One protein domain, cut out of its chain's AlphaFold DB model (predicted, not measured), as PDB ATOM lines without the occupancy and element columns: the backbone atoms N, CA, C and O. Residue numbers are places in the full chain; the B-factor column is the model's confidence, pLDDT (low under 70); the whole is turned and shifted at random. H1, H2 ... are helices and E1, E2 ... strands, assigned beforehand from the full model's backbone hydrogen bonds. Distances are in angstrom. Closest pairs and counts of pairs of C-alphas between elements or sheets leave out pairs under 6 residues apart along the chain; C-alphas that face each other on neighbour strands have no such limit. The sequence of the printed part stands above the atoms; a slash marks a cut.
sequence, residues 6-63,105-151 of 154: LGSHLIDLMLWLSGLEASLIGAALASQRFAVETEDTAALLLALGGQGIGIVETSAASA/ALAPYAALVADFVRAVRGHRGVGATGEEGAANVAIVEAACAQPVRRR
ATOM      1  N   LEU A   6     138.860 173.937 198.710       66.06
ATOM      2  CA  LEU A   6     139.285 172.980 197.698       66.06
ATOM      3  C   LEU A   6     138.282 171.839 197.503       66.06
ATOM      4  O   LEU A   6     138.039 171.451 196.363       66.06
ATOM      5  N   GLY A   7     137.643 171.349 198.569       79.94
ATOM      6  CA  GLY A   7     136.669 170.260 198.482       79.94
ATOM      7  C   GLY A   7     135.497 170.597 197.563       79.94
ATOM      8  O   GLY A   7     135.121 169.782 196.723       79.94
ATOM      9  N   SER A   8     134.982 171.828 197.644       89.62
ATOM     10  CA  SER A   8     133.880 172.285 196.783       89.62
ATOM     11  C   SER A   8     134.262 172.329 195.298       89.62
ATOM     12  O   SER A   8     133.454 171.958 194.449       89.62
ATOM     13  N   HIS A   9     135.505 172.702 194.975       89.88
ATOM     14  CA  HIS A   9     136.014 172.691 193.603       89.88
ATOM     15  C   HIS A   9     136.175 171.269 193.053       89.88
ATOM     16  O   HIS A   9     135.911 171.036 191.877       89.88
ATOM     17  N   LEU A  10     136.594 170.311 193.887       93.62
ATOM     18  CA  LEU A  10     136.721 168.912 193.473       93.62
ATOM     19  C   LEU A  10     135.355 168.258 193.233       93.62
ATOM     20  O   LEU A  10     135.201 167.511 192.267       93.62
ATOM     21  N   ILE A  11     134.363 168.563 194.076       95.25
ATOM     22  CA  ILE A  11     132.979 168.113 193.878       95.25
ATOM     23  C   ILE A  11     132.430 168.690 192.569       95.25
ATOM     24  O   ILE A  11     131.938 167.927 191.741       95.25
ATOM     25  N   ASP A  12     132.578 170.003 192.352       93.56
ATOM     26  CA  ASP A  12     132.158 170.677 191.115       93.56
ATOM     27  C   ASP A  12     132.776 170.027 189.874       93.56
ATOM     28  O   ASP A  12     132.073 169.647 188.939       93.56
ATOM     29  N   LEU A  13     134.096 169.816 189.899       92.31
ATOM     30  CA  LEU A  13     134.827 169.216 188.791       92.31
ATOM     31  C   LEU A  13     134.339 167.797 188.488       92.31
ATOM     32  O   LEU A  13     134.196 167.429 187.324       92.31
ATOM     33  N   MET A  14     134.073 166.992 189.515       94.38
ATOM     34  CA  MET A  14     133.557 165.637 189.343       94.38
ATOM     35  C   MET A  14     132.136 165.638 188.756       94.38
ATOM     36  O   MET A  14     131.849 164.836 187.862       94.38
ATOM     37  N   LEU A  15     131.255 166.537 189.208       93.94
ATOM     38  CA  LEU A  15     129.916 166.701 188.630       93.94
ATOM     39  C   LEU A  15     130.003 167.139 187.163       93.94
ATOM     40  O   LEU A  15     129.359 166.543 186.303       93.94
ATOM     41  N   TRP A  16     130.869 168.108 186.860       91.94
ATOM     42  CA  TRP A  16     131.075 168.615 185.506       91.94
ATOM     43  C   TRP A  16     131.646 167.556 184.551       91.94
ATOM     44  O   TRP A  16     131.144 167.392 183.441       91.94
ATOM     45  N   LEU A  17     132.665 166.802 184.979       92.00
ATOM     46  CA  LEU A  17     133.282 165.747 184.166       92.00
ATOM     47  C   LEU A  17     132.345 164.559 183.934       92.00
ATOM     48  O   LEU A  17     132.368 163.965 182.857       92.00
ATOM     49  N   SER A  18     131.557 164.184 184.944       92.19
ATOM     50  CA  SER A  18     130.639 163.050 184.832       92.19
ATOM     51  C   SER A  18     129.356 163.409 184.083       92.19
ATOM     52  O   SER A  18     128.803 162.558 183.389       92.19
ATOM     53  N   GLY A  19     128.874 164.648 184.221       91.88
ATOM     54  CA  GLY A  19     127.539 165.043 183.774       91.88
ATOM     55  C   GLY A  19     126.419 164.297 184.509       91.88
ATOM     56  O   GLY A  19     125.306 164.208 183.991       91.88
ATOM     57  N   LEU A  20     126.718 163.712 185.674       93.81
ATOM     58  CA  LEU A  20     125.791 162.910 186.466       93.81
ATOM     59  C   LEU A  20     125.391 163.652 187.738       93.81
ATOM     60  O   LEU A  20     126.194 164.351 188.353       93.81
ATOM     61  N   GLU A  21     124.157 163.429 188.179       94.88
ATOM     62  CA  GLU A  21     123.752 163.785 189.537       94.88
ATOM     63  C   GLU A  21     124.546 162.960 190.557       94.88
ATOM     64  O   GLU A  21     124.896 161.805 190.294       94.88
ATOM     65  N   ALA A  22     124.799 163.522 191.740       96.50
ATOM     66  CA  ALA A  22     125.490 162.805 192.804       96.50
ATOM     67  C   ALA A  22     124.789 162.927 194.157       96.50
ATOM     68  O   ALA A  22     124.203 163.954 194.489       96.50
ATOM     69  N   SER A  23     124.909 161.876 194.966       95.88
ATOM     70  CA  SER A  23     124.440 161.858 196.354       95.88
ATOM     71  C   SER A  23     125.509 161.304 197.287       95.88
ATOM     72  O   SER A  23     126.216 160.357 196.932       95.88
ATOM     73  N   LEU A  24     125.596 161.850 198.500       97.12
ATOM     74  CA  LEU A  24     126.556 161.402 199.504       97.12
ATOM     75  C   LEU A  24     126.251 159.981 199.995       97.12
ATOM     76  O   LEU A  24     125.166 159.721 200.508       97.12
ATOM     77  N   ILE A  25     127.232 159.081 199.878       97.38
ATOM     78  CA  ILE A  25     127.213 157.758 200.522       97.38
ATOM     79  C   ILE A  25     127.809 157.869 201.929       97.38
ATOM     80  O   ILE A  25     127.267 157.315 202.884       97.38
ATOM     81  N   GLY A  26     128.922 158.592 202.066       96.88
ATOM     82  CA  GLY A  26     129.570 158.831 203.351       96.88
ATOM     83  C   GLY A  26     130.691 159.857 203.254       96.88
ATOM     84  O   GLY A  26     131.237 160.087 202.176       96.88
ATOM     85  N   ALA A  27     131.036 160.469 204.385       96.88
ATOM     86  CA  ALA A  27     132.157 161.396 204.489       96.88
ATOM     87  C   ALA A  27     132.965 161.148 205.765       96.88
ATOM     88  O   ALA A  27     132.418 160.777 206.805       96.88
ATOM     89  N   ALA A  28     134.265 161.403 205.685       95.25
ATOM     90  CA  ALA A  28     135.165 161.497 206.817       95.25
ATOM     91  C   ALA A  28     135.791 162.892 206.824       95.25
ATOM     92  O   ALA A  28     136.546 163.247 205.919       95.25
ATOM     93  N   LEU A  29     135.477 163.676 207.854       94.31
ATOM     94  CA  LEU A  29     136.014 165.021 208.052       94.31
ATOM     95  C   LEU A  29     136.961 165.021 209.248       94.31
ATOM     96  O   LEU A  29     136.672 164.390 210.271       94.31
ATOM     97  N   ALA A  30     138.081 165.732 209.149       92.81
ATOM     98  CA  ALA A  30     139.044 165.818 210.235       92.81
ATOM     99  C   ALA A  30     139.713 167.192 210.349       92.81
ATOM    100  O   ALA A  30     139.992 167.855 209.359       92.81
ATOM    101  N   SER A  31     140.017 167.580 211.587       92.12
ATOM    102  CA  SER A  31     140.927 168.683 211.912       92.12
ATOM    103  C   SER A  31     142.209 168.072 212.483       92.12
ATOM    104  O   SER A  31     142.228 167.579 213.618       92.12
ATOM    105  N   GLN A  32     143.244 167.988 211.647       89.56
ATOM    106  CA  GLN A  32     144.451 167.197 211.894       89.56
ATOM    107  C   GLN A  32     145.661 168.044 212.297       89.56
ATOM    108  O   GLN A  32     146.424 167.639 213.184       89.56
ATOM    109  N   ARG A  33     145.860 169.202 211.662       90.19
ATOM    110  CA  ARG A  33     147.084 170.004 211.788       90.19
ATOM    111  C   ARG A  33     146.823 171.403 212.314       90.19
ATOM    112  O   ARG A  33     147.571 171.857 213.181       90.19
ATOM    113  N   PHE A  34     145.827 172.095 211.776       87.56
ATOM    114  CA  PHE A  34     145.619 173.506 212.077       87.56
ATOM    115  C   PHE A  34     144.639 173.687 213.234       87.56
ATOM    116  O   PHE A  34     143.604 173.031 213.307       87.56
ATOM    117  N   ALA A  35     144.961 174.608 214.145       87.50
ATOM    118  CA  ALA A  35     144.091 174.989 215.256       87.50
ATOM    119  C   ALA A  35     143.007 175.970 214.776       87.50
ATOM    120  O   ALA A  35     143.002 177.142 215.146       87.50
ATOM    121  N   VAL A  36     142.125 175.488 213.902       85.56
ATOM    122  CA  VAL A  36     140.995 176.234 213.338       85.56
ATOM    123  C   VAL A  36     139.680 175.539 213.686       85.56
ATOM    124  O   VAL A  36     139.653 174.360 214.041       85.56
ATOM    125  N   GLU A  37     138.574 176.280 213.637       84.69
ATOM    126  CA  GLU A  37     137.257 175.746 214.009       84.69
ATOM    127  C   GLU A  37     136.770 174.659 213.039       84.69
ATOM    128  O   GLU A  37     136.055 173.732 213.448       84.69
ATOM    129  N   THR A  38     137.201 174.748 211.781       85.94
ATOM    130  CA  THR A  38     136.809 173.875 210.675       85.94
ATOM    131  C   THR A  38     137.767 172.705 210.463       85.94
ATOM    132  O   THR A  38     138.847 172.618 211.051       85.94
ATOM    133  N   GLU A  39     137.334 171.753 209.650       90.31
ATOM    134  CA  GLU A  39     138.162 170.675 209.133       90.31
ATOM    135  C   GLU A  39     139.268 171.206 208.208       90.31
ATOM    136  O   GLU A  39     139.114 172.226 207.538       90.31
ATOM    137  N   ASP A  40     140.398 170.503 208.185       92.31
ATOM    138  CA  ASP A  40     141.524 170.750 207.276       92.31
ATOM    139  C   ASP A  40     141.825 169.528 206.391       92.31
ATOM    140  O   ASP A  40     142.848 169.485 205.703       92.31
ATOM    141  N   THR A  41     140.959 168.512 206.463       93.38
ATOM    142  CA  THR A  41     141.017 167.255 205.717       93.38
ATOM    143  C   THR A  41     139.607 166.697 205.544       93.38
ATOM    144  O   THR A  41     138.854 166.593 206.516       93.38
ATOM    145  N   ALA A  42     139.273 166.286 204.323       94.75
ATOM    146  CA  ALA A  42     137.998 165.674 203.982       94.75
ATOM    147  C   ALA A  42     138.181 164.541 202.962       94.75
ATOM    148  O   ALA A  42     138.951 164.664 202.011       94.75
ATOM    149  N   ALA A  43     137.432 163.457 203.155       95.62
ATOM    150  CA  ALA A  43     137.268 162.379 202.187       95.62
ATOM    151  C   ALA A  43     135.776 162.066 202.033       95.62
ATOM    152  O   ALA A  43     135.084 161.848 203.031       95.62
ATOM    153  N   LEU A  44     135.267 162.072 200.805       97.50
ATOM    154  CA  LEU A  44     133.860 161.853 200.481       97.50
ATOM    155  C   LEU A  44     133.725 160.679 199.510       97.50
ATOM    156  O   LEU A  44     134.502 160.542 198.565       97.50
ATOM    157  N   LEU A  45     132.685 159.879 199.727       97.94
ATOM    158  CA  LEU A  45     132.242 158.811 198.842       97.94
ATOM    159  C   LEU A  45     130.855 159.164 198.302       97.94
ATOM    160  O   LEU A  45     129.927 159.404 199.078       97.94
ATOM    161  N   LEU A  46     130.710 159.189 196.981       97.81
ATOM    162  CA  LEU A  46     129.527 159.699 196.289       97.81
ATOM    163  C   LEU A  46     128.965 158.632 195.343       97.81
ATOM    164  O   LEU A  46     129.716 157.964 194.636       97.81
ATOM    165  N   ALA A  47     127.643 158.476 195.312       97.31
ATOM    166  CA  ALA A  47     126.964 157.710 194.271       97.31
ATOM    167  C   ALA A  47     126.729 158.638 193.078       97.31
ATOM    168  O   ALA A  47     126.127 159.691 193.263       97.31
ATOM    169  N   LEU A  48     127.177 158.258 191.878       96.50
ATOM    170  CA  LEU A  48     127.042 159.059 190.654       96.50
ATOM    171  C   LEU A  48     125.952 158.471 189.759       96.50
ATOM    172  O   LEU A  48     126.163 157.417 189.160       96.50
ATOM    173  N   GLY A  49     124.778 159.104 189.700       88.69
ATOM    174  CA  GLY A  49     123.654 158.736 188.827       88.69
ATOM    175  C   GLY A  49     123.167 157.285 188.954       88.69
ATOM    176  O   GLY A  49     122.526 156.775 188.041       88.69
ATOM    177  N   GLY A  50     123.534 156.576 190.031       81.12
ATOM    178  CA  GLY A  50     123.358 155.121 190.158       81.12
ATOM    179  C   GLY A  50     124.235 154.274 189.218       81.12
ATOM    180  O   GLY A  50     124.032 153.068 189.120       81.12
ATOM    181  N   GLN A  51     125.193 154.887 188.522       87.00
ATOM    182  CA  GLN A  51     126.030 154.279 187.482       87.00
ATOM    183  C   GLN A  51     127.508 154.177 187.875       87.00
ATOM    184  O   GLN A  51     128.238 153.367 187.305       87.00
ATOM    185  N   GLY A  52     127.953 154.983 188.838       94.38
ATOM    186  CA  GLY A  52     129.347 155.028 189.258       94.38
ATOM    187  C   GLY A  52     129.524 155.416 190.718       94.38
ATOM    188  O   GLY A  52     128.571 155.736 191.432       94.38
ATOM    189  N   ILE A  53     130.782 155.385 191.146       97.38
ATOM    190  CA  ILE A  53     131.223 155.804 192.474       97.38
ATOM    191  C   ILE A  53     132.238 156.926 192.283       97.38
ATOM    192  O   ILE A  53     133.198 156.769 191.531       97.38
ATOM    193  N   GLY A  54     132.011 158.045 192.963       97.44
ATOM    194  CA  GLY A  54     132.937 159.166 193.047       97.44
ATOM    195  C   GLY A  54     133.692 159.144 194.371       97.44
ATOM    196  O   GLY A  54     133.097 158.878 195.418       97.44
ATOM    197  N   ILE A  55     134.990 159.433 194.320       97.69
ATOM    198  CA  ILE A  55     135.838 159.620 195.498       97.69
ATOM    199  C   ILE A  55     136.431 161.020 195.405       97.69
ATOM    200  O   ILE A  55     137.032 161.375 194.393       97.69
ATOM    201  N   VAL A  56     136.248 161.811 196.460       96.44
ATOM    202  CA  VAL A  56     136.845 163.144 196.583       96.44
ATOM    203  C   VAL A  56     137.690 163.173 197.844       96.44
ATOM    204  O   VAL A  56     137.179 162.912 198.930       96.44
ATOM    205  N   GLU A  57     138.967 163.520 197.706       94.25
ATOM    206  CA  GLU A  57     139.906 163.655 198.819       94.25
ATOM    207  C   GLU A  57     140.613 165.010 198.753       94.25
ATOM    208  O   GLU A  57     141.139 165.404 197.713       94.25
ATOM    209  N   THR A  58     140.638 165.725 199.877       93.06
ATOM    210  CA  THR A  58     141.369 166.989 200.033       93.06
ATOM    211  C   THR A  58     141.955 167.099 201.433       93.06
ATOM    212  O   THR A  58     141.381 166.620 202.414       93.06
ATOM    213  N   SER A  59     143.128 167.717 201.535       92.44
ATOM    214  CA  SER A  59     143.771 168.002 202.812       92.44
ATOM    215  C   SER A  59     144.721 169.185 202.682       92.44
ATOM    216  O   SER A  59     145.695 169.126 201.933       92.44
ATOM    217  N   ALA A  60     144.491 170.228 203.477       90.44
ATOM    218  CA  ALA A  60     145.474 171.284 203.713       90.44
ATOM    219  C   ALA A  60     146.537 170.847 204.742       90.44
ATOM    220  O   ALA A  60     147.606 171.452 204.855       90.44
ATOM    221  N   ALA A  61     146.244 169.805 205.527       91.19
ATOM    222  CA  ALA A  61     147.126 169.301 206.574       91.19
ATOM    223  C   ALA A  61     148.303 168.467 206.039       91.19
ATOM    224  O   ALA A  61     149.360 168.424 206.684       91.19
ATOM    225  N   SER A  62     148.134 167.836 204.874       87.44
ATOM    226  CA  SER A  62     149.072 166.868 204.294       87.44
ATOM    227  C   SER A  62     149.964 167.474 203.211       87.44
ATOM    228  O   SER A  62     149.540 168.322 202.431       87.44
ATOM    229  N   ALA A  63     151.211 167.004 203.122       88.19
ATOM    230  CA  ALA A  63     152.012 167.217 201.920       88.19
ATOM    231  C   ALA A  63     151.493 166.302 200.799       88.19
ATOM    232  O   ALA A  63     151.227 165.126 201.049       88.19
ATOM    233  N   ALA A 105     148.753 182.792 185.207       81.06
ATOM    234  CA  ALA A 105     148.176 182.913 186.554       81.06
ATOM    235  C   ALA A 105     146.797 183.599 186.623       81.06
ATOM    236  O   ALA A 105     146.008 183.303 187.513       81.06
ATOM    237  N   LEU A 106     146.493 184.501 185.683       86.44
ATOM    238  CA  LEU A 106     145.223 185.233 185.626       86.44
ATOM    239  C   LEU A 106     144.270 184.777 184.512       86.44
ATOM    240  O   LEU A 106     143.129 185.230 184.470       86.44
ATOM    241  N   ALA A 107     144.710 183.892 183.616       87.94
ATOM    242  CA  ALA A 107     143.917 183.488 182.459       87.94
ATOM    243  C   ALA A 107     142.605 182.774 182.839       87.94
ATOM    244  O   ALA A 107     141.571 183.168 182.294       87.94
ATOM    245  N   PRO A 108     142.575 181.818 183.795       86.12
ATOM    246  CA  PRO A 108     141.319 181.187 184.212       86.12
ATOM    247  C   PRO A 108     140.327 182.191 184.812       86.12
ATOM    248  O   PRO A 108     139.149 182.184 184.466       86.12
ATOM    249  N   TYR A 109     140.805 183.123 185.643       88.88
ATOM    250  CA  TYR A 109     139.960 184.157 186.249       88.88
ATOM    251  C   TYR A 109     139.395 185.129 185.208       88.88
ATOM    252  O   TYR A 109     138.212 185.462 185.245       88.88
ATOM    253  N   ALA A 110     140.218 185.558 184.246       92.56
ATOM    254  CA  ALA A 110     139.762 186.401 183.146       92.56
ATOM    255  C   ALA A 110     138.704 185.687 182.288       92.56
ATOM    256  O   ALA A 110     137.710 186.307 181.907       92.56
ATOM    257  N   ALA A 111     138.885 184.388 182.027       91.12
ATOM    258  CA  ALA A 111     137.917 183.574 181.299       91.12
ATOM    259  C   ALA A 111     136.582 183.452 182.050       91.12
ATOM    260  O   ALA A 111     135.532 183.626 181.433       91.12
ATOM    261  N   LEU A 112     136.611 183.243 183.372       91.62
ATOM    262  CA  LEU A 112     135.408 183.195 184.213       91.62
ATOM    263  C   LEU A 112     134.620 184.512 184.167       91.62
ATOM    264  O   LEU A 112     133.412 184.507 183.934       91.62
ATOM    265  N   VAL A 113     135.298 185.655 184.329       93.88
ATOM    266  CA  VAL A 113     134.645 186.974 184.262       93.88
ATOM    267  C   VAL A 113     134.071 187.235 182.868       93.88
ATOM    268  O   VAL A 113     132.949 187.731 182.742       93.88
ATOM    269  N   ALA A 114     134.814 186.891 181.813       93.69
ATOM    270  CA  ALA A 114     134.347 187.046 180.441       93.69
ATOM    271  C   ALA A 114     133.103 186.188 180.161       93.69
ATOM    272  O   ALA A 114     132.152 186.679 179.548       93.69
ATOM    273  N   ASP A 115     133.085 184.940 180.635       94.12
ATOM    274  CA  ASP A 115     131.937 184.049 180.490       94.12
ATOM    275  C   ASP A 115     130.709 184.571 181.238       94.12
ATOM    276  O   ASP A 115     129.621 184.640 180.664       94.12
ATOM    277  N   PHE A 116     130.894 185.051 182.468       93.31
ATOM    278  CA  PHE A 116     129.823 185.660 183.251       93.31
ATOM    279  C   PHE A 116     129.199 186.868 182.537       93.31
ATOM    280  O   PHE A 116     127.981 186.944 182.375       93.31
ATOM    281  N   VAL A 117     130.022 187.797 182.030       94.56
ATOM    282  CA  VAL A 117     129.535 188.960 181.264       94.56
ATOM    283  C   VAL A 117     128.762 188.520 180.020       94.56
ATOM    284  O   VAL A 117     127.747 189.123 179.666       94.56
ATOM    285  N   ARG A 118     129.229 187.466 179.348       94.56
ATOM    286  CA  ARG A 118     128.568 186.890 178.174       94.56
ATOM    287  C   ARG A 118     127.193 186.317 178.549       94.56
ATOM    288  O   ARG A 118     126.220 186.604 177.853       94.56
ATOM    289  N   ALA A 119     127.108 185.589 179.662       93.62
ATOM    290  CA  ALA A 119     125.870 185.015 180.186       93.62
ATOM    291  C   ALA A 119     124.841 186.089 180.569       93.62
ATOM    292  O   ALA A 119     123.690 186.025 180.137       93.62
ATOM    293  N   VAL A 120     125.267 187.145 181.270       93.56
ATOM    294  CA  VAL A 120     124.410 188.297 181.623       93.56
ATOM    295  C   VAL A 120     123.846 189.000 180.381       93.56
ATOM    296  O   VAL A 120     122.758 189.567 180.421       93.56
ATOM    297  N   ARG A 121     124.553 188.937 179.246       96.12
ATOM    298  CA  ARG A 121     124.106 189.486 177.955       96.12
ATOM    299  C   ARG A 121     123.176 188.554 177.164       96.12
ATOM    300  O   ARG A 121     122.850 188.864 176.023       96.12
ATOM    301  N   GLY A 122     122.741 187.436 177.746       94.44
ATOM    302  CA  GLY A 122     121.792 186.505 177.129       94.44
ATOM    303  C   GLY A 122     122.427 185.466 176.204       94.44
ATOM    304  O   GLY A 122     121.719 184.763 175.487       94.44
ATOM    305  N   HIS A 123     123.753 185.344 176.199       94.69
ATOM    306  CA  HIS A 123     124.424 184.243 175.517       94.69
ATOM    307  C   HIS A 123     124.550 183.032 176.444       94.69
ATOM    308  O   HIS A 123     124.579 183.163 177.663       94.69
ATOM    309  N   ARG A 124     124.710 181.837 175.872       89.12
ATOM    310  CA  ARG A 124     124.979 180.633 176.664       89.12
ATOM    311  C   ARG A 124     126.359 180.727 177.336       89.12
ATOM    312  O   ARG A 124     127.362 180.930 176.646       89.12
ATOM    313  N   GLY A 125     126.409 180.582 178.660       86.94
ATOM    314  CA  GLY A 125     127.651 180.430 179.430       86.94
ATOM    315  C   GLY A 125     128.338 179.086 179.160       86.94
ATOM    316  O   GLY A 125     127.716 178.174 178.617       86.94
ATOM    317  N   VAL A 126     129.625 178.983 179.484       84.69
ATOM    318  CA  VAL A 126     130.360 177.702 179.522       84.69
ATOM    319  C   VAL A 126     130.674 177.253 180.951       84.69
ATOM    320  O   VAL A 126     131.060 176.103 181.133       84.69
ATOM    321  N   GLY A 127     130.531 178.138 181.940       81.19
ATOM    322  CA  GLY A 127     130.655 177.813 183.359       81.19
ATOM    323  C   GLY A 127     129.391 177.197 183.963       81.19
ATOM    324  O   GLY A 127     128.369 177.055 183.291       81.19
ATOM    325  N   ALA A 128     129.487 176.867 185.252       84.06
ATOM    326  CA  ALA A 128     128.393 176.297 186.026       84.06
ATOM    327  C   ALA A 128     127.189 177.252 186.126       84.06
ATOM    328  O   ALA A 128     127.324 178.465 186.317       84.06
ATOM    329  N   THR A 129     126.001 176.675 186.011       89.62
ATOM    330  CA  THR A 129     124.703 177.301 186.268       89.62
ATOM    331  C   THR A 129     124.422 177.412 187.769       89.62
ATOM    332  O   THR A 129     125.126 176.839 188.605       89.62
ATOM    333  N   GLY A 130     123.371 178.156 188.134       90.38
ATOM    334  CA  GLY A 130     122.941 178.253 189.532       90.38
ATOM    335  C   GLY A 130     122.459 176.910 190.080       90.38
ATOM    336  O   GLY A 130     122.725 176.587 191.233       90.38
ATOM    337  N   GLU A 131     121.802 176.112 189.241       92.62
ATOM    338  CA  GLU A 131     121.326 174.769 189.560       92.62
ATOM    339  C   GLU A 131     122.487 173.794 189.797       92.62
ATOM    340  O   GLU A 131     122.484 173.072 190.794       92.62
ATOM    341  N   GLU A 132     123.511 173.814 188.938       92.62
ATOM    342  CA  GLU A 132     124.731 173.013 189.124       92.62
ATOM    343  C   GLU A 132     125.479 173.431 190.401       92.62
ATOM    344  O   GLU A 132     125.886 172.580 191.196       92.62
ATOM    345  N   GLY A 133     125.570 174.739 190.665       93.06
ATOM    346  CA  GLY A 133     126.132 175.257 191.913       93.06
ATOM    347  C   GLY A 133     125.344 174.815 193.152       93.06
ATOM    348  O   GLY A 133     125.938 174.430 194.158       93.06
ATOM    349  N   ALA A 134     124.011 174.812 193.086       94.94
ATOM    350  CA  ALA A 134     123.160 174.343 194.178       94.94
ATOM    351  C   ALA A 134     123.331 172.838 194.442       94.94
ATOM    352  O   ALA A 134     123.356 172.422 195.601       94.94
ATOM    353  N   ALA A 135     123.502 172.027 193.393       94.56
ATOM    354  CA  ALA A 135     123.774 170.597 193.529       94.56
ATOM    355  C   ALA A 135     125.105 170.331 194.254       94.56
ATOM    356  O   ALA A 135     125.164 169.484 195.146       94.56
ATOM    357  N   ASN A 136     126.153 171.096 193.935       95.50
ATOM    358  CA  ASN A 136     127.425 171.045 194.658       95.50
ATOM    359  C   ASN A 136     127.246 171.418 196.143       95.50
ATOM    360  O   ASN A 136     127.631 170.652 197.031       95.50
ATOM    361  N   VAL A 137     126.588 172.548 196.424       95.06
ATOM    362  CA  VAL A 137     126.335 173.010 197.802       95.06
ATOM    363  C   VAL A 137     125.580 171.962 198.620       95.06
ATOM    364  O   VAL A 137     125.963 171.703 199.758       95.06
ATOM    365  N   ALA A 138     124.579 171.292 198.046       96.31
ATOM    366  CA  ALA A 138     123.833 170.245 198.743       96.31
ATOM    367  C   ALA A 138     124.729 169.073 199.199       96.31
ATOM    368  O   ALA A 138     124.537 168.530 200.289       96.31
ATOM    369  N   ILE A 139     125.736 168.697 198.403       96.69
ATOM    370  CA  ILE A 139     126.709 167.653 198.769       96.69
ATOM    371  C   ILE A 139     127.619 168.138 199.901       96.69
ATOM    372  O   ILE A 139     127.867 167.390 200.850       96.69
ATOM    373  N   VAL A 140     128.090 169.387 199.826       95.19
ATOM    374  CA  VAL A 140     128.907 170.005 200.881       95.19
ATOM    375  C   VAL A 140     128.137 170.051 202.199       95.19
ATOM    376  O   VAL A 140     128.650 169.608 203.222       95.19
ATOM    377  N   GLU A 141     126.888 170.517 202.185       95.31
ATOM    378  CA  GLU A 141     126.035 170.571 203.374       95.31
ATOM    379  C   GLU A 141     125.792 169.176 203.967       95.31
ATOM    380  O   GLU A 141     125.914 168.990 205.181       95.31
ATOM    381  N   ALA A 142     125.526 168.172 203.122       96.00
ATOM    382  CA  ALA A 142     125.370 166.787 203.560       96.00
ATOM    383  C   ALA A 142     126.649 166.225 204.209       96.00
ATOM    384  O   ALA A 142     126.569 165.477 205.189       96.00
ATOM    385  N   ALA A 143     127.825 166.591 203.692       95.00
ATOM    386  CA  ALA A 143     129.107 166.197 204.266       95.00
ATOM    387  C   ALA A 143     129.372 166.920 205.596       95.00
ATOM    388  O   ALA A 143     129.733 166.269 206.573       95.00
ATOM    389  N   CYS A 144     129.124 168.231 205.675       92.06
ATOM    390  CA  CYS A 144     129.283 169.025 206.899       92.06
ATOM    391  C   CYS A 144     128.323 168.611 208.026       92.06
ATOM    392  O   CYS A 144     128.595 168.894 209.193       92.06
ATOM    393  N   ALA A 145     127.220 167.928 207.708       93.31
ATOM    394  CA  ALA A 145     126.344 167.318 208.707       93.31
ATOM    395  C   ALA A 145     126.971 166.083 209.394       93.31
ATOM    396  O   ALA A 145     126.460 165.632 210.422       93.31
ATOM    397  N   GLN A 146     128.064 165.527 208.854       90.88
ATOM    398  CA  GLN A 146     128.780 164.406 209.463       90.88
ATOM    399  C   GLN A 146     129.680 164.866 210.625       90.88
ATOM    400  O   GLN A 146     130.206 165.982 210.613       90.88
ATOM    401  N   PRO A 147     129.917 164.011 211.637       91.56
ATOM    402  CA  PRO A 147     130.827 164.338 212.730       91.56
ATOM    403  C   PRO A 147     132.255 164.616 212.241       91.56
ATOM    404  O   PRO A 147     132.842 163.824 211.504       91.56
ATOM    405  N   VAL A 148     132.858 165.702 212.732       90.81
ATOM    406  CA  VAL A 148     134.269 166.020 212.467       90.81
ATOM    407  C   VAL A 148     135.161 165.335 213.498       90.81
ATOM    408  O   VAL A 148     135.050 165.573 214.704       90.81
ATOM    409  N   ARG A 149     136.114 164.525 213.031       89.88
ATOM    410  CA  ARG A 149     137.160 163.950 213.877       89.88
ATOM    411  C   ARG A 149     138.171 165.029 214.251       89.88
ATOM    412  O   ARG A 149     138.971 165.473 213.431       89.88
ATOM    413  N   ARG A 150     138.180 165.421 215.519       88.06
ATOM    414  CA  ARG A 150     139.159 166.375 216.052       88.06
ATOM    415  C   ARG A 150     140.356 165.642 216.647       88.06
ATOM    416  O   ARG A 150     140.221 164.521 217.142       88.06
ATOM    417  N   ARG A 151     141.537 166.260 216.588       78.88
ATOM    418  CA  ARG A 151     142.738 165.734 217.242       78.88
ATOM    419  C   ARG A 151     142.503 165.628 218.753       78.88
ATOM    420  O   ARG A 151     142.246 166.631 219.414       78.88
TER     421      ARG A 151
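Overview. This is residues 6 to 63 and 105 to 151 of the 154 residues of the protein "GFO_IDH_MocA_C domain-containing protein" of Candidatus Rokubacteria bacterium GWA2_70_23 (UniProt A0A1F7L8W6). A twisted sheet, a hairpin ladder of three long strands E1, E2 and E3 with the short E4 beside E1 at one edge, has the helices H1 and H3 packed over one face, while no named helix covers the other. H2 lies off to one end, away from this body, and residues 105 to 110, of which 107 to 110 belong to H2, stick out free. The printed part has 105 residues, with three named helices and four named strands in the order H1 E1 E2 E3 H2 H3 E4; the class is mixed, helices and strands, and the sheet, in the order E3 E2 E1 E4, is mixed. The whole is only just loose, close to compact, with a radius of gyration of the C-alphas of 15.9 A and spans of 49 by 35 by 22 A.

Arrangement. From H1, residues 6 to 18, a tight link leads to E1, residues 22 to 31, which bends by 70 degrees at residue 25. E1, E2, residues 41 to 48, and E3, residues 52 to 59, form a meander, each strand the antiparallel neighbour of the one before. E1 and E2 are a hairpin, with N 28 and O 43 2.8 A apart, within hydrogen-bond range; E2 and E3 are another, with N 44 and O 56 at 2.8 A. H1 is on the sheet at a height of 8.9 A, over E3 and E2, and they make two layers, a helix on one face of a sheet; the closest C-alphas of H1 and E3 are those of Gly 7 and Thr 58, 5.9 A apart. H2, residues 107 to 120, is not on the sheet and is apart from H1 and from H3, residues 130 to 144. H3 is on the same face as H1, at a height of 9.8 A, and runs slantwise to the strands, at 51 degrees to E2 on the local plane. It lies over E2 and only just over E1, on which 3 of its 15 C-alphas fall. H1 and H3 touch at a steep tilt of 53 degrees, opposite ways, the closest C-alphas being those of Asp 12 and Asn 136, 5.9 A apart. E4, residues 148 to 150, is an edge strand parallel to E1, with N 149 and O 29 2.8 A apart. In H1, H2 and H3 every O i to N i+4 pair is within hydrogen-bond range.

Along the chain. H1 begins at C-alpha 6, (139.285, 172.980, 197.698), and measures 18.4 A from first to last C-alpha. E1 measures 25.3 A, E2 22.1 A and E3 23.7 A. H2 measures 20.1 A and begins at C-alpha 107, (143.917, 183.488, 182.459). H3 measures 20.7 A; E4 measures 6.1 A and ends at C-alpha 150, (139.159, 166.375, 216.052).

Size, cuts and confidence. The C-alphas of Gly 122 and Arg 151, the two farthest apart, are 49.8 A apart. Residues 64 to 104 are not printed, and C-alphas 63 and 105 are 22.3 A apart across the cut. Of the links that are printed whole, no link is long. The mean pLDDT of the printed part is 91.8, and residue 6 alone is under 70.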